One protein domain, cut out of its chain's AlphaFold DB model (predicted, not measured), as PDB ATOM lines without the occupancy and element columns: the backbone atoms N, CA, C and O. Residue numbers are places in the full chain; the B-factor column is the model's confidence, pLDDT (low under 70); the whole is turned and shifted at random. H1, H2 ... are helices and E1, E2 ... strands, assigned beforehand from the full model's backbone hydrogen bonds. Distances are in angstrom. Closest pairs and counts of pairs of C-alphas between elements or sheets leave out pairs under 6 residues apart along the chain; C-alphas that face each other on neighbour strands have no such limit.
ATOM      1  N   VAL A 314     143.908  -6.649 107.462       80.94
ATOM      2  CA  VAL A 314     142.918  -6.957 106.425       80.94
ATOM      3  C   VAL A 314     143.193  -6.068 105.216       80.94
ATOM      4  O   VAL A 314     143.317  -4.849 105.358       80.94
ATOM      5  N   VAL A 315     143.293  -6.666 104.034       83.62
ATOM      6  CA  VAL A 315     143.444  -5.941 102.774       83.62
ATOM      7  C   VAL A 315     142.098  -5.315 102.406       83.62
ATOM      8  O   VAL A 315     141.089  -6.008 102.279       83.62
ATOM      9  N   VAL A 316     142.086  -3.993 102.245       82.00
ATOM     10  CA  VAL A 316     140.888  -3.202 101.934       82.00
ATOM     11  C   VAL A 316     141.176  -2.339 100.718       82.00
ATOM     12  O   VAL A 316     142.233  -1.707 100.643       82.00
ATOM     13  N   PHE A 317     140.230  -2.280  99.785       82.69
ATOM     14  CA  PHE A 317     140.320  -1.381  98.643       82.69
ATOM     15  C   PHE A 317     139.687  -0.040  99.022       82.69
ATOM     16  O   PHE A 317     138.493   0.055  99.282       82.69
ATOM     17  N   THR A 318     140.506   1.001  99.142       79.44
ATOM     18  CA  THR A 318     140.084   2.284  99.742       79.44
ATOM     19  C   THR A 318     140.024   3.415  98.735       79.44
ATOM     20  O   THR A 318     139.207   4.323  98.878       79.44
ATOM     21  N   GLN A 319     140.883   3.374  97.719       81.06
ATOM     22  CA  GLN A 319     140.901   4.384  96.678       81.06
ATOM     23  C   GLN A 319     141.496   3.811  95.385       81.06
ATOM     24  O   GLN A 319     142.658   3.394  95.399       81.06
ATOM     25  N   PRO A 320     140.762   3.836  94.256       85.75
ATOM     26  CA  PRO A 320     141.351   3.513  92.963       85.75
ATOM     27  C   PRO A 320     142.465   4.506  92.639       85.75
ATOM     28  O   PRO A 320     142.306   5.720  92.795       85.75
ATOM     29  N   THR A 321     143.611   4.001  92.192       86.38
ATOM     30  CA  THR A 321     144.704   4.879  91.767       86.38
ATOM     31  C   THR A 321     144.386   5.470  90.402       86.38
ATOM     32  O   THR A 321     144.287   4.747  89.414       86.38
ATOM     33  N   HIS A 322     144.229   6.791  90.339       86.06
ATOM     34  CA  HIS A 322     144.070   7.490  89.071       86.06
ATOM     35  C   HIS A 322     145.431   7.591  88.358       86.06
ATOM     36  O   HIS A 322     146.402   7.968  89.022       86.06
ATOM     37  N   PRO A 323     145.538   7.338  87.037       86.00
ATOM     38  CA  PRO A 323     146.817   7.395  86.323       86.00
ATOM     39  C   PRO A 323     147.565   8.720  86.506       86.00
ATOM     40  O   PRO A 323     148.772   8.721  86.727       86.00
ATOM     41  N   ALA A 324     146.847   9.849  86.504       83.31
ATOM     42  CA  ALA A 324     147.456  11.169  86.698       83.31
ATOM     43  C   ALA A 324     148.077  11.373  88.094       83.31
ATOM     44  O   ALA A 324     149.012  12.147  88.218       83.31
ATOM     45  N   ALA A 325     147.598  10.661  89.122       80.56
ATOM     46  CA  ALA A 325     148.128  10.772  90.485       80.56
ATOM     47  C   ALA A 325     149.425   9.959  90.689       80.56
ATOM     48  O   ALA A 325     150.078  10.047  91.732       80.56
ATOM     49  N   VAL A 326     149.809   9.128  89.712       80.56
ATOM     50  CA  VAL A 326     151.021   8.307  89.785       80.56
ATOM     51  C   VAL A 326     152.247   9.176  89.507       80.56
ATOM     52  O   VAL A 326     152.527   9.572  88.370       80.56
ATOM     53  N   GLY A 327     153.021   9.431  90.561       69.19
ATOM     54  CA  GLY A 327     154.263  10.206  90.502       69.19
ATOM     55  C   GLY A 327     154.167  11.610  91.098       69.19
ATOM     56  O   GLY A 327     155.195  12.287  91.159       69.19
ATOM     57  N   PHE A 364     154.427   7.508  96.681       84.50
ATOM     58  CA  PHE A 364     154.714   6.321  95.863       84.50
ATOM     59  C   PHE A 364     156.067   6.442  95.140       84.50
ATOM     60  O   PHE A 364     156.847   5.492  95.102       84.50
ATOM     61  N   ARG A 365     156.386   7.647  94.649       87.56
ATOM     62  CA  ARG A 365     157.678   7.963  94.034       87.56
ATOM     63  C   ARG A 365     158.846   7.810  95.014       87.56
ATOM     64  O   ARG A 365     159.819   7.151  94.668       87.56
ATOM     65  N   GLU A 366     158.746   8.352  96.230       86.12
ATOM     66  CA  GLU A 366     159.788   8.191  97.263       86.12
ATOM     67  C   GLU A 366     160.028   6.713  97.602       86.12
ATOM     68  O   GLU A 366     161.166   6.295  97.822       86.12
ATOM     69  N   SER A 367     158.971   5.894  97.602       87.94
ATOM     70  CA  SER A 367     159.111   4.451  97.795       87.94
ATOM     71  C   SER A 367     159.896   3.782  96.666       87.94
ATOM     72  O   SER A 367     160.704   2.899  96.948       87.94
ATOM     73  N   LEU A 368     159.671   4.177  95.408       87.81
ATOM     74  CA  LEU A 368     160.426   3.661  94.262       87.81
ATOM     75  C   LEU A 368     161.884   4.108  94.314       87.81
ATOM     76  O   LEU A 368     162.780   3.281  94.170       87.81
ATOM     77  N   GLU A 369     162.124   5.390  94.588       88.38
ATOM     78  CA  GLU A 369     163.469   5.943  94.747       88.38
ATOM     79  C   GLU A 369     164.231   5.190  95.845       88.38
ATOM     80  O   GLU A 369     165.372   4.785  95.624       88.38
ATOM     81  N   SER A 370     163.602   4.941  96.998       86.56
ATOM     82  CA  SER A 370     164.192   4.155  98.087       86.56
ATOM     83  C   SER A 370     164.450   2.701  97.686       86.56
ATOM     84  O   SER A 370     165.507   2.164  98.011       86.56
ATOM     85  N   CYS A 371     163.511   2.061  96.984       84.88
ATOM     86  CA  CYS A 371     163.642   0.675  96.537       84.88
ATOM     87  C   CYS A 371     164.820   0.513  95.571       84.88
ATOM     88  O   CYS A 371     165.682  -0.331  95.797       84.88
ATOM     89  N   LEU A 372     164.905   1.381  94.564       84.12
ATOM     90  CA  LEU A 372     165.976   1.398  93.566       84.12
ATOM     91  C   LEU A 372     167.346   1.743  94.167       84.12
ATOM     92  O   LEU A 372     168.373   1.341  93.630       84.12
ATOM     93  N   ALA A 373     167.377   2.450  95.305       81.88
ATOM     94  CA  ALA A 373     168.601   2.631  96.091       81.88
ATOM     95  C   ALA A 373     169.128   1.303  96.646       81.88
ATOM     96  O   ALA A 373     170.336   1.091  96.707       81.88
ATOM     97  N   SER A 374     168.206   0.461  97.116       77.06
ATOM     98  CA  SER A 374     168.506  -0.789  97.816       77.06
ATOM     99  C   SER A 374     168.652  -1.996  96.883       77.06
ATOM    100  O   SER A 374     169.443  -2.885  97.176       77.06
ATOM    101  N   SER A 375     167.923  -2.019  95.764       72.00
ATOM    102  CA  SER A 375     167.950  -3.069  94.743       72.00
ATOM    103  C   SER A 375     167.766  -2.437  93.356       72.00
ATOM    104  O   SER A 375     166.658  -2.012  93.024       72.00
ATOM    105  N   PRO A 376     168.827  -2.339  92.535       65.06
ATOM    106  CA  PRO A 376     168.770  -1.682  91.227       65.06
ATOM    107  C   PRO A 376     168.337  -2.614  90.081       65.06
ATOM    108  O   PRO A 376     168.341  -2.197  88.925       65.06
ATOM    109  N   VAL A 377     168.033  -3.887  90.363       71.88
ATOM    110  CA  VAL A 377     167.815  -4.912  89.324       71.88
ATOM    111  C   VAL A 377     166.329  -5.142  89.059       71.88
ATOM    112  O   VAL A 377     165.916  -5.200  87.901       71.88
ATOM    113  N   GLU A 378     165.535  -5.237  90.122       75.75
ATOM    114  CA  GLU A 378     164.124  -5.615  90.072       75.75
ATOM    115  C   GLU A 378     163.316  -4.810  91.090       75.75
ATOM    116  O   GLU A 378     163.749  -4.583  92.224       75.75
ATOM    117  N   VAL A 379     162.127  -4.377  90.670       88.50
ATOM    118  CA  VAL A 379     161.168  -3.673  91.522       88.50
ATOM    119  C   VAL A 379     159.822  -4.365  91.416       88.50
ATOM    120  O   VAL A 379     159.257  -4.495  90.334       88.50
ATOM    121  N   HIS A 380     159.271  -4.745  92.561       90.50
ATOM    122  CA  HIS A 380     157.899  -5.205  92.685       90.50
ATOM    123  C   HIS A 380     157.001  -4.045  93.102       90.50
ATOM    124  O   HIS A 380     157.165  -3.455  94.175       90.50
ATOM    125  N   LEU A 381     156.013  -3.736  92.270       92.25
ATOM    126  CA  LEU A 381     154.939  -2.809  92.600       92.25
ATOM    127  C   LEU A 381     153.894  -3.555  93.423       92.25
ATOM    128  O   LEU A 381     153.244  -4.466  92.917       92.25
ATOM    129  N   HIS A 382     153.745  -3.192  94.695       91.38
ATOM    130  CA  HIS A 382     152.713  -3.750  95.566       91.38
ATOM    131  C   HIS A 382     151.411  -2.977  95.383       91.38
ATOM    132  O   HIS A 382     151.379  -1.748  95.500       91.38
ATOM    133  N   CYS A 383     150.335  -3.716  95.129       92.06
ATOM    134  CA  CYS A 383     149.024  -3.198  94.772       92.06
ATOM    135  C   CYS A 383     147.932  -3.962  95.530       92.06
ATOM    136  O   CYS A 383     148.034  -5.174  95.717       92.06
ATOM    137  N   VAL A 384     146.843  -3.290  95.896       91.62
ATOM    138  CA  VAL A 384     145.588  -3.984  96.216       91.62
ATOM    139  C   VAL A 384     144.860  -4.265  94.910       91.62
ATOM    140  O   VAL A 384     144.591  -3.342  94.138       91.62
ATOM    141  N   LEU A 385     144.542  -5.534  94.679       93.00
ATOM    142  CA  LEU A 385     143.753  -6.003  93.550       93.00
ATOM    143  C   LEU A 385     142.299  -6.193  93.991       93.00
ATOM    144  O   LEU A 385     142.007  -7.036  94.841       93.00
ATOM    145  N   TYR A 386     141.404  -5.427  93.375       91.88
ATOM    146  CA  TYR A 386     139.956  -5.585  93.453       91.88
ATOM    147  C   TYR A 386     139.472  -6.416  92.262       91.88
ATOM    148  O   TYR A 386     139.810  -6.114  91.117       91.88
ATOM    149  N   ARG A 387     138.677  -7.456  92.516       91.12
ATOM    150  CA  ARG A 387     138.023  -8.286  91.496       91.12
ATOM    151  C   ARG A 387     136.537  -8.374  91.797       91.12
ATOM    152  O   ARG A 387     136.168  -8.576  92.949       91.12
ATOM    153  N   ARG A 388     135.694  -8.296  90.773       87.88
ATOM    154  CA  ARG A 388     134.241  -8.454  90.874       87.88
ATOM    155  C   ARG A 388     133.752  -9.414  89.801       87.88
ATOM    156  O   ARG A 388     133.670  -9.046  88.634       87.88
ATOM    157  N   GLY A 389     133.407 -10.634  90.212       82.12
ATOM    158  CA  GLY A 389     132.802 -11.634  89.325       82.12
ATOM    159  C   GLY A 389     133.719 -12.092  88.189       82.12
ATOM    160  O   GLY A 389     133.231 -12.474  87.129       82.12
ATOM    161  N   VAL A 390     135.037 -12.003  88.389       83.38
ATOM    162  CA  VAL A 390     136.050 -12.433  87.423       83.38
ATOM    163  C   VAL A 390     137.098 -13.324  88.081       83.38
ATOM    164  O   VAL A 390     137.545 -13.084  89.214       83.38
ATOM    165  N   SER A 391     137.543 -14.334  87.332       80.94
ATOM    166  CA  SER A 391     138.585 -15.241  87.801       80.94
ATOM    167  C   SER A 391     139.916 -14.529  87.998       80.94
ATOM    168  O   SER A 391     140.188 -13.495  87.383       80.94
ATOM    169  N   LEU A 392     140.783 -15.092  88.843       84.25
ATOM    170  CA  LEU A 392     142.129 -14.540  89.017       84.25
ATOM    171  C   LEU A 392     142.884 -14.495  87.680       84.25
ATOM    172  O   LEU A 392     143.541 -13.506  87.380       84.25
ATOM    173  N   ALA A 393     142.752 -15.537  86.854       80.94
ATOM    174  CA  ALA A 393     143.391 -15.586  85.544       80.94
ATOM    175  C   ALA A 393     142.883 -14.479  84.605       80.94
ATOM    176  O   ALA A 393     143.698 -13.852  83.934       80.94
ATOM    177  N   ALA A 394     141.571 -14.215  84.590       82.50
ATOM    178  CA  ALA A 394     140.984 -13.139  83.795       82.50
ATOM    179  C   ALA A 394     141.396 -11.752  84.312       82.50
ATOM    180  O   ALA A 394     141.693 -10.861  83.521       82.50
ATOM    181  N   ALA A 395     141.470 -11.572  85.635       87.75
ATOM    182  CA  ALA A 395     141.944 -10.326  86.228       87.75
ATOM    183  C   ALA A 395     143.418 -10.060  85.891       87.75
ATOM    184  O   ALA A 395     143.755  -8.957  85.477       87.75
ATOM    185  N   VAL A 396     144.278 -11.077  86.000       88.62
ATOM    186  CA  VAL A 396     145.695 -10.987  85.612       88.62
ATOM    187  C   VAL A 396     145.837 -10.665  84.124       88.62
ATOM    188  O   VAL A 396     146.638  -9.804  83.784       88.62
ATOM    189  N   ALA A 397     145.035 -11.281  83.248       86.56
ATOM    190  CA  ALA A 397     145.038 -10.954  81.821       86.56
ATOM    191  C   ALA A 397     144.726  -9.468  81.574       86.56
ATOM    192  O   ALA A 397     145.499  -8.800  80.901       86.56
ATOM    193  N   ARG A 398     143.690  -8.911  82.221       87.19
ATOM    194  CA  ARG A 398     143.375  -7.473  82.111       87.19
ATOM    195  C   ARG A 398     144.505  -6.565  82.608       87.19
ATOM    196  O   ARG A 398     144.717  -5.492  82.054       87.19
ATOM    197  N   VAL A 399     145.223  -6.978  83.654       89.88
ATOM    198  CA  VAL A 399     146.389  -6.242  84.174       89.88
ATOM    199  C   VAL A 399     147.553  -6.273  83.173       89.88
ATOM    200  O   VAL A 399     148.194  -5.246  82.967       89.88
ATOM    201  N   ILE A 400     147.799  -7.416  82.525       89.56
ATOM    202  CA  ILE A 400     148.815  -7.566  81.469       89.56
ATOM    203  C   ILE A 400     148.454  -6.723  80.244       89.56
ATOM    204  O   ILE A 400     149.305  -5.994  79.734       89.56
ATOM    205  N   ASP A 401     147.194  -6.773  79.808       87.62
ATOM    206  CA  ASP A 401     146.703  -6.003  78.665       87.62
ATOM    207  C   ASP A 401     146.909  -4.497  78.896       87.62
ATOM    208  O   ASP A 401     147.428  -3.791  78.031       87.62
ATOM    209  N   ALA A 402     146.602  -4.010  80.104       87.25
ATOM    210  CA  ALA A 402     146.812  -2.612  80.482       87.25
ATOM    211  C   ALA A 402     148.290  -2.203  80.596       87.25
ATOM    212  O   ALA A 402     148.608  -1.018  80.532       87.25
ATOM    213  N   ALA A 403     149.209  -3.155  80.764       86.38
ATOM    214  CA  ALA A 403     150.640  -2.876  80.805       86.38
ATOM    215  C   ALA A 403     151.267  -2.692  79.408       86.38
ATOM    216  O   ALA A 403     152.450  -2.344  79.318       86.38
ATOM    217  N   GLU A 404     150.499  -2.910  78.331       86.19
ATOM    218  CA  GLU A 404     150.912  -2.763  76.926       86.19
ATOM    219  C   GLU A 404     152.165  -3.599  76.584       86.19
ATOM    220  O   GLU A 404     153.115  -3.116  75.967       86.19
ATOM    221  N   GLY A 405     152.205  -4.854  77.046       82.94
ATOM    222  CA  GLY A 405     153.298  -5.793  76.756       82.94
ATOM    223  C   GLY A 405     154.575  -5.595  77.582       82.94
ATOM    224  O   GLY A 405     155.581  -6.246  77.309       82.94
ATOM    225  N   ARG A 406     154.560  -4.720  78.598       85.25
ATOM    226  CA  ARG A 406     155.716  -4.485  79.490       85.25
ATOM    227  C   ARG A 406     155.857  -5.503  80.622       85.25
ATOM    228  O   ARG A 406     156.890  -5.508  81.282       85.25
ATOM    229  N   ILE A 407     154.834  -6.324  80.846       88.44
ATOM    230  CA  ILE A 407     154.838  -7.413  81.829       88.44
ATOM    231  C   ILE A 407     154.246  -8.671  81.196       88.44
ATOM    232  O   ILE A 407     153.444  -8.591  80.262       88.44
ATOM    233  N   GLN A 408     154.613  -9.822  81.739       85.94
ATOM    234  CA  GLN A 408     154.076 -11.133  81.398       85.94
ATOM    235  C   GLN A 408     153.260 -11.704  82.564       85.94
ATOM    236  O   GLN A 408     153.121 -11.100  83.630       85.94
ATOM    237  N   ARG A 409     152.679 -12.892  82.373       82.88
ATOM    238  CA  ARG A 409     151.874 -13.552  83.411       82.88
ATOM    239  C   ARG A 409     152.712 -13.931  84.625       82.88
ATOM    240  O   ARG A 409     152.214 -13.892  85.746       82.88
ATOM    241  N   GLU A 410     153.960 -14.307  84.393       83.25
ATOM    242  CA  GLU A 410     154.920 -14.737  85.404       83.25
ATOM    243  C   GLU A 410     155.332 -13.585  86.325       83.25
ATOM    244  O   GLU A 410     155.697 -13.844  87.470       83.25
ATOM    245  N   ASP A 411     155.204 -12.341  85.854       87.25
ATOM    246  CA  ASP A 411     155.547 -11.124  86.594       87.25
ATOM    247  C   ASP A 411     154.469 -10.727  87.613       87.25
ATOM    248  O   ASP A 411     154.708  -9.896  88.491       87.25
ATOM    249  N   VAL A 412     153.264 -11.300  87.515       88.06
ATOM    250  CA  VAL A 412     152.152 -10.999  88.421       88.06
ATOM    251  C   VAL A 412     152.065 -12.061  89.512       88.06
ATOM    252  O   VAL A 412     151.728 -13.222  89.278       88.06
ATOM    253  N   HIS A 413     152.313 -11.641  90.746       88.44
ATOM    254  CA  HIS A 413     152.280 -12.488  91.926       88.44
ATOM    255  C   HIS A 413     151.121 -12.106  92.846       88.44
ATOM    256  O   HIS A 413     150.809 -10.932  93.041       88.44
ATOM    257  N   VAL A 414     150.499 -13.110  93.456       86.00
ATOM    258  CA  VAL A 414     149.508 -12.938  94.524       86.00
ATOM    259  C   VAL A 414     149.939 -13.757  95.729       86.00
ATOM    260  O   VAL A 414     150.540 -14.819  95.571       86.00
ATOM    261  N   ASN A 415     149.646 -13.269  96.932       76.94
ATOM    262  CA  ASN A 415     150.025 -13.971  98.159       76.94
ATOM    263  C   ASN A 415     149.173 -15.233  98.388       76.94
ATOM    264  O   ASN A 415     149.678 -16.274  98.807       76.94
ATOM    265  N   LEU A 416     147.884 -15.160  98.054       77.62
ATOM    266  CA  LEU A 416     146.946 -16.265  98.185       77.62
ATOM    267  C   LEU A 416     146.088 -16.383  96.924       77.62
ATOM    268  O   LEU A 416     145.466 -15.419  96.481       77.62
ATOM    269  N   VAL A 417     146.019 -17.591  96.365       74.44
ATOM    270  CA  VAL A 417     144.946 -17.933  95.427       74.44
ATOM    271  C   VAL A 417     143.715 -18.210  96.268       74.44
ATOM    272  O   VAL A 417     143.756 -19.067  97.144       74.44
ATOM    273  N   VAL A 418     142.642 -17.467  96.020       70.81
ATOM    274  CA  VAL A 418     141.367 -17.624  96.721       70.81
ATOM    275  C   VAL A 418     140.476 -18.551  95.878       70.81
ATOM    276  O   VAL A 418     139.784 -18.052  94.984       70.81
ATOM    277  N   PRO A 419     140.519 -19.887  96.076       55.28
ATOM    278  CA  PRO A 419     139.699 -20.819  95.303       55.28
ATOM    279  C   PRO A 419     138.205 -20.546  95.539       55.28
ATOM    280  O   PRO A 419     137.839 -19.955  96.551       55.28
ATOM    281  N   GLU A 420     137.344 -20.960  94.603       63.59
ATOM    282  CA  GLU A 420     135.865 -20.847  94.668       63.59
ATOM    283  C   GLU A 420     135.279 -19.431  94.571       63.59
ATOM    284  O   GLU A 420     134.063 -19.283  94.500       63.59
ATOM    285  N   ASN A 421     136.112 -18.388  94.539       63.31
ATOM    286  CA  ASN A 421     135.645 -17.004  94.625       63.31
ATOM    287  C   ASN A 421     135.754 -16.212  93.317       63.31
ATOM    288  O   ASN A 421     135.653 -14.987  93.321       63.31
ATOM    289  N   ASP A 422     135.906 -16.903  92.188       69.38
ATOM    290  CA  ASP A 422     135.970 -16.279  90.860       69.38
ATOM    291  C   ASP A 422     134.663 -15.571  90.471       69.38
ATOM    292  O   ASP A 422     134.677 -14.636  89.679       69.38
ATOM    293  N   GLU A 423     133.533 -15.958  91.067       72.00
ATOM    294  CA  GLU A 423     132.229 -15.331  90.831       72.00
ATOM    295  C   GLU A 423     131.884 -14.234  91.861       72.00
ATOM    296  O   GLU A 423     130.776 -13.694  91.836       72.00
ATOM    297  N   HIS A 424     132.786 -13.915  92.794       84.50
ATOM    298  CA  HIS A 424     132.527 -13.038  93.942       84.50
ATOM    299  C   HIS A 424     133.340 -11.743  93.887       84.50
ATOM    300  O   HIS A 424     134.130 -11.516  92.966       84.50
ATOM    301  N   VAL A 425     133.113 -10.864  94.863       87.25
ATOM    302  CA  VAL A 425     133.979  -9.703  95.079       87.25
ATOM    303  C   VAL A 425     135.174 -10.139  95.919       87.25
ATOM    304  O   VAL A 425     134.993 -10.648  97.023       87.25
ATOM    305  N   VAL A 426     136.389  -9.939  95.417       90.69
ATOM    306  CA  VAL A 426     137.627 -10.322  96.104       90.69
ATOM    307  C   VAL A 426     138.592  -9.148  96.155       90.69
ATOM    308  O   VAL A 426     138.864  -8.511  95.140       90.69
ATOM    309  N   VAL A 427     139.144  -8.906  97.340       89.25
ATOM    310  CA  VAL A 427     140.165  -7.896  97.612       89.25
ATOM    311  C   VAL A 427     141.389  -8.586  98.198       89.25
ATOM    312  O   VAL A 427     141.319  -9.188  99.269       89.25
ATOM    313  N   GLN A 428     142.510  -8.522  97.486       90.88
ATOM    314  CA  GLN A 428     143.734  -9.238  97.852       90.88
ATOM    315  C   GLN A 428     144.986  -8.437  97.489       90.88
ATOM    316  O   GLN A 428     144.934  -7.524  96.661       90.88
ATOM    317  N   LEU A 429     146.114  -8.768  98.111       90.12
ATOM    318  CA  LEU A 429     147.403  -8.161  97.812       90.12
ATOM    319  C   LEU A 429     148.017  -8.813  96.567       90.12
ATOM    320  O   LEU A 429     148.036 -10.038  96.409       90.12
ATOM    321  N   CYS A 430     148.540  -7.976  95.681       92.00
ATOM    322  CA  CYS A 430     149.205  -8.372  94.452       92.00
ATOM    323  C   CYS A 430     150.541  -7.633  94.320       92.00
ATOM    324  O   CYS A 430     150.679  -6.485  94.746       92.00
ATOM    325  N   SER A 431     151.536  -8.287  93.733       92.25
ATOM    326  CA  SER A 431     152.802  -7.681  93.341       92.25
ATOM    327  C   SER A 431     153.025  -7.864  91.853       92.25
ATOM    328  O   SER A 431     152.901  -8.976  91.353       92.25
ATOM    329  N   VAL A 432     153.394  -6.790  91.163       92.69
ATOM    330  CA  VAL A 432     153.771  -6.824  89.746       92.69
ATOM    331  C   VAL A 432     155.263  -6.549  89.640       92.69
ATOM    332  O   VAL A 432     155.721  -5.491  90.077       92.69
ATOM    333  N   LEU A 433     156.024  -7.503  89.112       91.38
ATOM    334  CA  LEU A 433     157.438  -7.326  88.816       91.38
ATOM    335  C   LEU A 433     157.597  -6.387  87.613       91.38
ATOM    336  O   LEU A 433     156.962  -6.561  86.577       91.38
ATOM    337  N   VAL A 434     158.457  -5.385  87.765       90.12
ATOM    338  CA  VAL A 434     158.852  -4.471  86.696       90.12
ATOM    339  C   VAL A 434     160.331  -4.681  86.423       90.12
ATOM    340  O   VAL A 434     161.187  -4.350  87.250       90.12
ATOM    341  N   ALA A 435     160.626  -5.248  85.256       85.75
ATOM    342  CA  ALA A 435     161.989  -5.472  84.809       85.75
ATOM    343  C   ALA A 435     162.649  -4.141  84.434       85.75
ATOM    344  O   ALA A 435     162.187  -3.433  83.543       85.75
ATOM    345  N   ILE A 436     163.767  -3.814  85.084       85.31
ATOM    346  CA  ILE A 436     164.529  -2.608  84.755       85.31
ATOM    347  C   ILE A 436     165.450  -2.927  83.572       85.31
ATOM    348  O   ILE A 436     166.255  -3.863  83.681       85.31
ATOM    349  N   PRO A 437     165.383  -2.182  82.451       85.06
ATOM    350  CA  PRO A 437     166.291  -2.359  81.320       85.06
ATOM    351  C   PRO A 437     167.756  -2.256  81.749       85.06
ATOM    352  O   PRO A 437     168.101  -1.390  82.545       85.06
ATOM    353  N   VAL A 438     168.638  -3.097  81.196       82.12
ATOM    354  CA  VAL A 438     170.070  -3.139  81.573       82.12
ATOM    355  C   VAL A 438     170.747  -1.771  81.435       82.12
ATOM    356  O   VAL A 438     171.550  -1.406  82.289       82.12
ATOM    357  N   ALA A 439     170.358  -0.991  80.422       78.38
ATOM    358  CA  ALA A 439     170.842   0.371  80.201       78.38
ATOM    359  C   ALA A 439     170.534   1.341  81.361       78.38
ATOM    360  O   ALA A 439     171.236   2.329  81.518       78.38
ATOM    361  N   LEU A 440     169.517   1.051  82.182       79.38
ATOM    362  CA  LEU A 440     169.060   1.891  83.296       79.38
ATOM    363  C   LEU A 440     169.516   1.374  84.674       79.38
ATOM    364  O   LEU A 440     169.160   1.949  85.698       79.38
ATOM    365  N   ARG A 441     170.292   0.280  84.730       78.12
ATOM    366  CA  ARG A 441     170.752  -0.346  85.993       78.12
ATOM    367  C   ARG A 441     172.033   0.269  86.561       78.12
ATOM    368  O   ARG A 441     172.605  -0.268  87.513       78.12
ATOM    369  N   GLY A 442     172.535   1.336  85.951       70.25
ATOM    370  CA  GLY A 442     173.770   1.967  86.388       70.25
ATOM    371  C   GLY A 442     173.607   2.758  87.694       70.25
ATOM    372  O   GLY A 442     172.511   2.949  88.224       70.25
ATOM    373  N   LYS A 443     174.742   3.147  88.284       68.06
ATOM    374  CA  LYS A 443     174.795   3.828  89.593       68.06
ATOM    375  C   LYS A 443     174.737   5.355  89.470       68.06
ATOM    376  O   LYS A 443     174.811   6.039  90.494       68.06
ATOM    377  N   GLY A 444     174.644   5.893  88.251       73.75
ATOM    378  CA  GLY A 444     174.536   7.325  88.005       73.75
ATOM    379  C   GLY A 444     173.211   7.898  88.513       73.75
ATOM    380  O   GLY A 444     172.184   7.221  88.547       73.75
ATOM    381  N   SER A 445     173.214   9.173  88.909       74.12
ATOM    382  CA  SER A 445     171.989   9.871  89.328       74.12
ATOM    383  C   SER A 445     170.973  10.007  88.189       74.12
ATOM    384  O   SER A 445     169.772   9.955  88.441       74.12
ATOM    385  N   THR A 446     171.447  10.139  86.947       79.06
ATOM    386  CA  THR A 446     170.630  10.224  85.729       79.06
ATOM    387  C   THR A 446     169.968   8.888  85.394       79.06
ATOM    388  O   THR A 446     168.751   8.832  85.265       79.06
ATOM    389  N   GLU A 447     170.741   7.800  85.361       81.44
ATOM    390  CA  GLU A 447     170.253   6.439  85.078       81.44
ATOM    391  C   GLU A 447     169.198   5.997  86.103       81.44
ATOM    392  O   GLU A 447     168.180   5.398  85.759       81.44
ATOM    393  N   ARG A 448     169.396   6.360  87.376       81.62
ATOM    394  CA  ARG A 448     168.436   6.067  88.444       81.62
ATOM    395  C   ARG A 448     167.134   6.855  88.312       81.62
ATOM    396  O   ARG A 448     166.073   6.295  88.575       81.62
ATOM    397  N   GLU A 449     167.187   8.129  87.927       87.94
ATOM    398  CA  GLU A 449     165.975   8.914  87.653       87.94
ATOM    399  C   GLU A 449     165.227   8.347  86.437       87.94
ATOM    400  O   GLU A 449     164.005   8.213  86.484       87.94
ATOM    401  N   GLU A 450     165.936   7.919  85.392       87.44
ATOM    402  CA  GLU A 450     165.336   7.240  84.238       87.44
ATOM    403  C   GLU A 450     164.680   5.904  84.628       87.44
ATOM    404  O   GLU A 450     163.564   5.618  84.188       87.44
ATOM    405  N   ALA A 451     165.298   5.120  85.521       87.00
ATOM    406  CA  ALA A 451     164.693   3.909  86.078       87.00
ATOM    407  C   ALA A 451     163.419   4.212  86.892       87.00
ATOM    408  O   ALA A 451     162.410   3.518  86.747       87.00
ATOM    409  N   VAL A 452     163.416   5.281  87.700       89.81
ATOM    410  CA  VAL A 452     162.213   5.746  88.417       89.81
ATOM    411  C   VAL A 452     161.115   6.133  87.424       89.81
ATOM    412  O   VAL A 452     159.971   5.710  87.595       89.81
ATOM    413  N   GLN A 453     161.439   6.896  86.375       90.38
ATOM    414  CA  GLN A 453     160.466   7.286  85.349       90.38
ATOM    415  C   GLN A 453     159.914   6.078  84.592       90.38
ATOM    416  O   GLN A 453     158.711   6.025  84.335       90.38
ATOM    417  N   HIS A 454     160.749   5.078  84.304       89.75
ATOM    418  CA  HIS A 454     160.308   3.816  83.720       89.75
ATOM    419  C   HIS A 454     159.285   3.107  84.621       89.75
ATOM    420  O   HIS A 454     158.188   2.777  84.167       89.75
ATOM    421  N   CYS A 455     159.581   2.944  85.916       90.62
ATOM    422  CA  CYS A 455     158.646   2.343  86.869       90.62
ATOM    423  C   CYS A 455     157.346   3.154  87.006       90.62
ATOM    424  O   CYS A 455     156.266   2.568  87.073       90.62
ATOM    425  N   LEU A 456     157.424   4.490  87.022       92.00
ATOM    426  CA  LEU A 456     156.246   5.363  87.055       92.00
ATOM    427  C   LEU A 456     155.403   5.234  85.783       92.00
ATOM    428  O   LEU A 456     154.178   5.241  85.871       92.00
ATOM    429  N   HIS A 457     156.031   5.090  84.616       91.25
ATOM    430  CA  HIS A 457     155.336   4.866  83.350       91.25
ATOM    431  C   HIS A 457     154.559   3.549  83.357       91.25
ATOM    432  O   HIS A 457     153.367   3.537  83.057       91.25
ATOM    433  N   VAL A 458     155.195   2.454  83.785       91.31
ATOM    434  CA  VAL A 458     154.521   1.152  83.931       91.31
ATOM    435  C   VAL A 458     153.389   1.242  84.957       91.31
ATOM    436  O   VAL A 458     152.273   0.812  84.684       91.31
ATOM    437  N   ALA A 459     153.628   1.869  86.110       92.12
ATOM    438  CA  ALA A 459     152.612   2.081  87.137       92.12
ATOM    439  C   ALA A 459     151.405   2.897  86.628       92.12
ATOM    440  O   ALA A 459     150.263   2.574  86.953       92.12
ATOM    441  N   ARG A 460     151.635   3.924  85.794       92.56
ATOM    442  CA  ARG A 460     150.570   4.681  85.118       92.56
ATOM    443  C   ARG A 460     149.785   3.797  84.165       92.56
ATOM    444  O   ARG A 460     148.561   3.824  84.226       92.56
ATOM    445  N   ALA A 461     150.463   3.017  83.323       91.25
ATOM    446  CA  ALA A 461     149.821   2.088  82.391       91.25
ATOM    447  C   ALA A 461     148.897   1.115  83.148       91.25
ATOM    448  O   ALA A 461     147.698   1.077  82.890       91.25
ATOM    449  N   LEU A 462     149.404   0.479  84.210       91.38
ATOM    450  CA  LEU A 462     148.615  -0.394  85.087       91.38
ATOM    451  C   LEU A 462     147.395   0.311  85.700       91.38
ATOM    452  O   LEU A 462     146.308  -0.260  85.757       91.38
ATOM    453  N   ALA A 463     147.537   1.564  86.140       90.00
ATOM    454  CA  ALA A 463     146.436   2.326  86.726       90.00
ATOM    455  C   ALA A 463     145.277   2.597  85.741       90.00
ATOM    456  O   ALA A 463     144.165   2.879  86.193       90.00
ATOM    457  N   HIS A 464     145.482   2.471  84.420       88.69
ATOM    458  CA  HIS A 464     144.402   2.611  83.432       88.69
ATOM    459  C   HIS A 464     143.348   1.504  83.535       88.69
ATOM    460  O   HIS A 464     142.217   1.720  83.105       88.69
ATOM    461  N   VAL A 465     143.652   0.373  84.189       87.50
ATOM    462  CA  VAL A 465     142.647  -0.657  84.520       87.50
ATOM    463  C   VAL A 465     141.460  -0.054  85.281       87.50
ATOM    464  O   VAL A 465     140.326  -0.463  85.061       87.50
ATOM    465  N   ASN A 466     141.690   0.968  86.115       87.81
ATOM    466  CA  ASN A 466     140.629   1.646  86.870       87.81
ATOM    467  C   ASN A 466     139.706   2.521  86.012       87.81
ATOM    468  O   ASN A 466     138.660   2.946  86.499       87.81
ATOM    469  N   LEU A 467     140.113   2.840  84.781       81.94
ATOM    470  CA  LEU A 467     139.358   3.665  83.834       81.94
ATOM    471  C   LEU A 467     138.658   2.825  82.759       81.94
ATOM    472  O   LEU A 467     137.819   3.349  82.029       81.94
ATOM    473  N   ALA A 468     139.005   1.541  82.636       67.44
ATOM    474  CA  ALA A 468     138.440   0.654  81.632       67.44
ATOM    475  C   ALA A 468     136.944   0.420  81.905       67.44
ATOM    476  O   ALA A 468     136.566  -0.282  82.844       67.44
ATOM    477  N   SER A 469     136.082   1.019  81.078       59.28
ATOM    478  CA  SER A 469     134.636   0.809  81.139       59.28
ATOM    479  C   SER A 469     134.239  -0.435  80.345       59.28
ATOM    480  O   SER A 469     134.447  -0.486  79.132       59.28
ATOM    481  N   ASP A 470     133.574  -1.394  80.991       57.00
ATOM    482  CA  ASP A 470     132.943  -2.540  80.323       57.00
ATOM    483  C   ASP A 470     131.609  -2.108  79.649       57.00
ATOM    484  O   ASP A 470     130.534  -2.586  79.997       57.00
ATOM    485  N   GLY A 471     131.668  -1.157  78.706       49.25
ATOM    486  CA  GLY A 471     130.697  -0.920  77.619       49.25
ATOM    487  C   GLY A 471     129.193  -0.757  77.916       49.25
ATOM    488  O   GLY A 471     128.408  -0.799  76.970       49.25
ATOM    489  N   ARG A 472     128.737  -0.589  79.161       46.19
ATOM    490  CA  ARG A 472     127.316  -0.377  79.504       46.19
ATOM    491  C   ARG A 472     127.190   0.851  80.421       46.19
ATOM    492  O   ARG A 472     128.090   1.116  81.202       46.19
ATOM    493  N   GLY A 473     126.153   1.666  80.222       41.72
ATOM    494  CA  GLY A 473     126.131   3.098  80.572       41.72
ATOM    495  C   GLY A 473     126.039   3.515  82.055       41.72
ATOM    496  O   GLY A 473     125.577   2.771  82.907       41.72
ATOM    497  N   GLU A 474     126.473   4.758  82.287       40.69
ATOM    498  CA  GLU A 474     126.300   5.737  83.390       40.69
ATOM    499  C   GLU A 474     126.437   5.377  84.890       40.69
ATOM    500  O   GLU A 474     126.759   6.287  85.642       40.69
ATOM    501  N   ASP A 475     126.383   4.121  85.345       50.81
ATOM    502  CA  ASP A 475     126.608   3.773  86.775       50.81
ATOM    503  C   ASP A 475     127.534   2.546  86.958       50.81
ATOM    504  O   ASP A 475     127.202   1.575  87.645       50.81
ATOM    505  N   TYR A 476     128.705   2.526  86.306       63.19
ATOM    506  CA  TYR A 476     129.506   1.296  86.198       63.19
ATOM    507  C   TYR A 476     130.746   1.229  87.098       63.19
ATOM    508  O   TYR A 476     131.788   1.829  86.851       63.19
ATOM    509  N   GLU A 477     130.633   0.393  88.127       71.00
ATOM    510  CA  GLU A 477     131.746  -0.188  88.876       71.00
ATOM    511  C   GLU A 477     132.530  -1.193  87.994       71.00
ATOM    512  O   GLU A 477     131.912  -2.131  87.471       71.00
ATOM    513  N   PRO A 478     133.865  -1.058  87.850       80.56
ATOM    514  CA  PRO A 478     134.677  -1.936  87.016       80.56
ATOM    515  C   PRO A 478     134.784  -3.344  87.608       80.56
ATOM    516  O   PRO A 478     134.686  -3.562  88.819       80.56
ATOM    517  N   THR A 479     135.009  -4.326  86.738       86.31
ATOM    518  CA  THR A 479     135.189  -5.730  87.139       86.31
ATOM    519  C   THR A 479     136.567  -6.001  87.750       86.31
ATOM    520  O   THR A 479     136.716  -6.942  88.530       86.31
ATOM    521  N   VAL A 480     137.567  -5.169  87.441       89.69
ATOM    522  CA  VAL A 480     138.913  -5.207  88.031       89.69
ATOM    523  C   VAL A 480     139.334  -3.795  88.418       89.69
ATOM    524  O   VAL A 480     139.118  -2.857  87.658       89.69
ATOM    525  N   GLY A 481     139.955  -3.648  89.587       90.50
ATOM    526  CA  GLY A 481     140.518  -2.384  90.054       90.50
ATOM    527  C   GLY A 481     141.876  -2.570  90.728       90.50
ATOM    528  O   GLY A 481     142.159  -3.619  91.310       90.50
ATOM    529  N   LEU A 482     142.715  -1.539  90.663       92.31
ATOM    530  CA  LEU A 482     144.049  -1.496  91.254       92.31
ATOM    531  C   LEU A 482     144.226  -0.266  92.148       92.31
ATOM    532  O   LEU A 482     143.980   0.873  91.748       92.31
ATOM    533  N   GLN A 483     144.728  -0.493  93.356       90.56
ATOM    534  CA  GLN A 483     145.238   0.560  94.226       90.56
ATOM    535  C   GLN A 483     146.739   0.342  94.420       90.56
ATOM    536  O   GLN A 483     147.144  -0.602  95.096       90.56
ATOM    537  N   LEU A 484     147.564   1.202  93.827       90.06
ATOM    538  CA  LEU A 484     149.014   1.174  93.994       90.06
ATOM    539  C   LEU A 484     149.376   1.611  95.418       90.06
ATOM    540  O   LEU A 484     148.886   2.632  95.901       90.06
ATOM    541  N   LEU A 485     150.235   0.840  96.087       87.31
ATOM    542  CA  LEU A 485     150.660   1.115  97.461       87.31
ATOM    543  C   LEU A 485     152.091   1.657  97.504       87.31
ATOM    544  O   LEU A 485     152.315   2.781  97.946       87.31
ATOM    545  N   TYR A 486     153.065   0.853  97.072       87.38
ATOM    546  CA  TYR A 486     154.495   1.164  97.168       87.38
ATOM    547  C   TYR A 486     155.342   0.219  96.302       87.38
ATOM    548  O   TYR A 486     154.868  -0.832  95.869       87.38
ATOM    549  N   GLY A 487     156.611   0.571  96.078       86.31
ATOM    550  CA  GLY A 487     157.606  -0.294  95.435       86.31
ATOM    551  C   GLY A 487     158.490  -1.009  96.459       86.31
ATOM    552  O   GLY A 487     158.928  -0.389  97.430       86.31
ATOM    553  N   ARG A 488     158.758  -2.303  96.257       86.00
ATOM    554  CA  ARG A 488     159.659  -3.113  97.095       86.00
ATOM    555  C   ARG A 488     160.563  -4.016  96.257       86.00
ATOM    556  O   ARG A 488     160.187  -4.374  95.149       86.00
ATOM    557  N   PRO A 489     161.713  -4.446  96.803       82.19
ATOM    558  CA  PRO A 489     162.622  -5.352  96.104       82.19
ATOM    559  C   PRO A 489     162.152  -6.813  96.104       82.19
ATOM    560  O   PRO A 489     162.734  -7.624  95.402       82.19
ATOM    561  N   HIS A 490     161.105  -7.155  96.863       82.12
ATOM    562  CA  HIS A 490     160.595  -8.523  96.983       82.12
ATOM    563  C   HIS A 490     159.087  -8.586  96.698       82.12
ATOM    564  O   HIS A 490     158.348  -7.627  96.965       82.12
ATOM    565  N   SER A 491     158.636  -9.736  96.196       81.69
ATOM    566  CA  SER A 491     157.228 -10.053  95.927       81.69
ATOM    567  C   SER A 491     156.386 -10.181  97.207       81.69
ATOM    568  O   SER A 491     156.904 -10.442  98.292       81.69
ATOM    569  N   CYS A 492     155.063 -10.013  97.094       74.38
ATOM    570  CA  CYS A 492     154.108 -10.313  98.165       74.38
ATOM    571  C   CYS A 492     153.932 -11.814  98.411       74.38
ATOM    572  O   CYS A 492     153.506 -12.200  99.497       74.38
ATOM    573  N   ALA A 493     154.229 -12.657  97.418       61.69
ATOM    574  CA  ALA A 493     154.306 -14.094  97.615       61.69
ATOM    575  C   ALA A 493     155.606 -14.364  98.376       61.69
ATOM    576  O   ALA A 493     156.678 -14.331  97.775       61.69
ATOM    577  N   GLY A 494     155.513 -14.565  99.696       52.69
ATOM    578  CA  GLY A 494     156.678 -14.921 100.510       52.69
ATOM    579  C   GLY A 494     157.456 -16.044  99.826       52.69
ATOM    580  O   GLY A 494     156.833 -16.975  99.307       52.69
ATOM    581  N   GLU A 495     158.783 -15.923  99.752       41.34
ATOM    582  CA  GLU A 495     159.681 -16.874  99.091       41.34
ATOM    583  C   GLU A 495     159.405 -18.316  99.552       41.34
ATOM    584  O   GLU A 495     159.970 -18.824 100.513       41.34
TER     585      GLU A 495
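This is residues 314 to 327 and 364 to 495 of the 912 residues of an uncharacterized protein of Leptomonas pyrrhocoris (UniProt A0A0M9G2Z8). A strongly twisted sheet of four strands forms one layer, and three helices cover one of its faces as the second; the long helix H3 runs along the strands, and H1 and H2 pack on different parts of it. The loop between H3 and E4 sticks out with residues 471 to 476. The printed part has 146 residues, with three named helices and four named strands in the order H1, E1, H2, E2, E3, H3, E4. The sheet's order is E2, E3, E1, E4, all antiparallel, and the class is mixed, helices and strands. The whole is compact, with a radius of gyration of the C-alphas of 15.3 A and spans of 47 by 35 by 26 A.

Residues 314 to 327 hold no named element. H1, residues 364 to 374, begins at C-alpha 364 (154.714, 6.321, 95.863) and is 15.6 A long. E1, residues 378 to 388, spans 30.0 A. H2 is residues 392 to 402, 15.4 A, and E2 is residues 412 to 414, 6.9 A. E3, residues 425 to 435, spans 30.1 A and bends by 55 degrees at residue 428. H3, residues 445 to 467, is 33.7 A long and begins at C-alpha 445 (171.989, 9.871, 89.328). E4, residues 480 to 488, spans 22.7 A, bends by 63 degrees at residue 485 and ends at C-alpha 488 (159.659, -3.113, 97.095).

E3 and E1 are antiparallel at 157 degrees, with N 383 and O 430 2.8 A apart, within hydrogen-bond range. E1 and E4 are antiparallel at 156 degrees, with N 382 and O 486 at 2.9 A. The hairpin E2 and E3 has N 413 and O 431 at 2.8 A. E1, H2, E2 and E3, H3, E4 are split strand-helix-strand units, two strands running the same way with another between them, each with a right-handed crossover. H3 is on the sheet at a height of 9.7 A, along the strands, at 9 degrees to E1 on the local plane. H1 is on the same face, over E4 at a height of 6.0 A. H1 touches residues 448 to 456 of H3 at a steep tilt of 44 degrees, closest at the C-alphas of Glu 369 and Val 452, 6.5 A. H2, also on that face, touches residues 461 to 465 of H3, closest at the C-alphas of Ala 402 and Leu 462, 5.4 A. H1 and H2 are apart. Every O i to N i+4 pair is within hydrogen-bond range in H1 and H2, and 16 of 19 in H3.

The two C-alphas farthest apart, those of Lys 443 and Gly 473, are 49.5 A apart. Residues 328 to 363 are not printed, and C-alphas 327 and 364 are 6.6 A apart across the cut. The link from H3 to E4 is long. The mean pLDDT of the printed part is 81.6; residues under 70 include 419 to 422, 468 to 476 and 493 to 495.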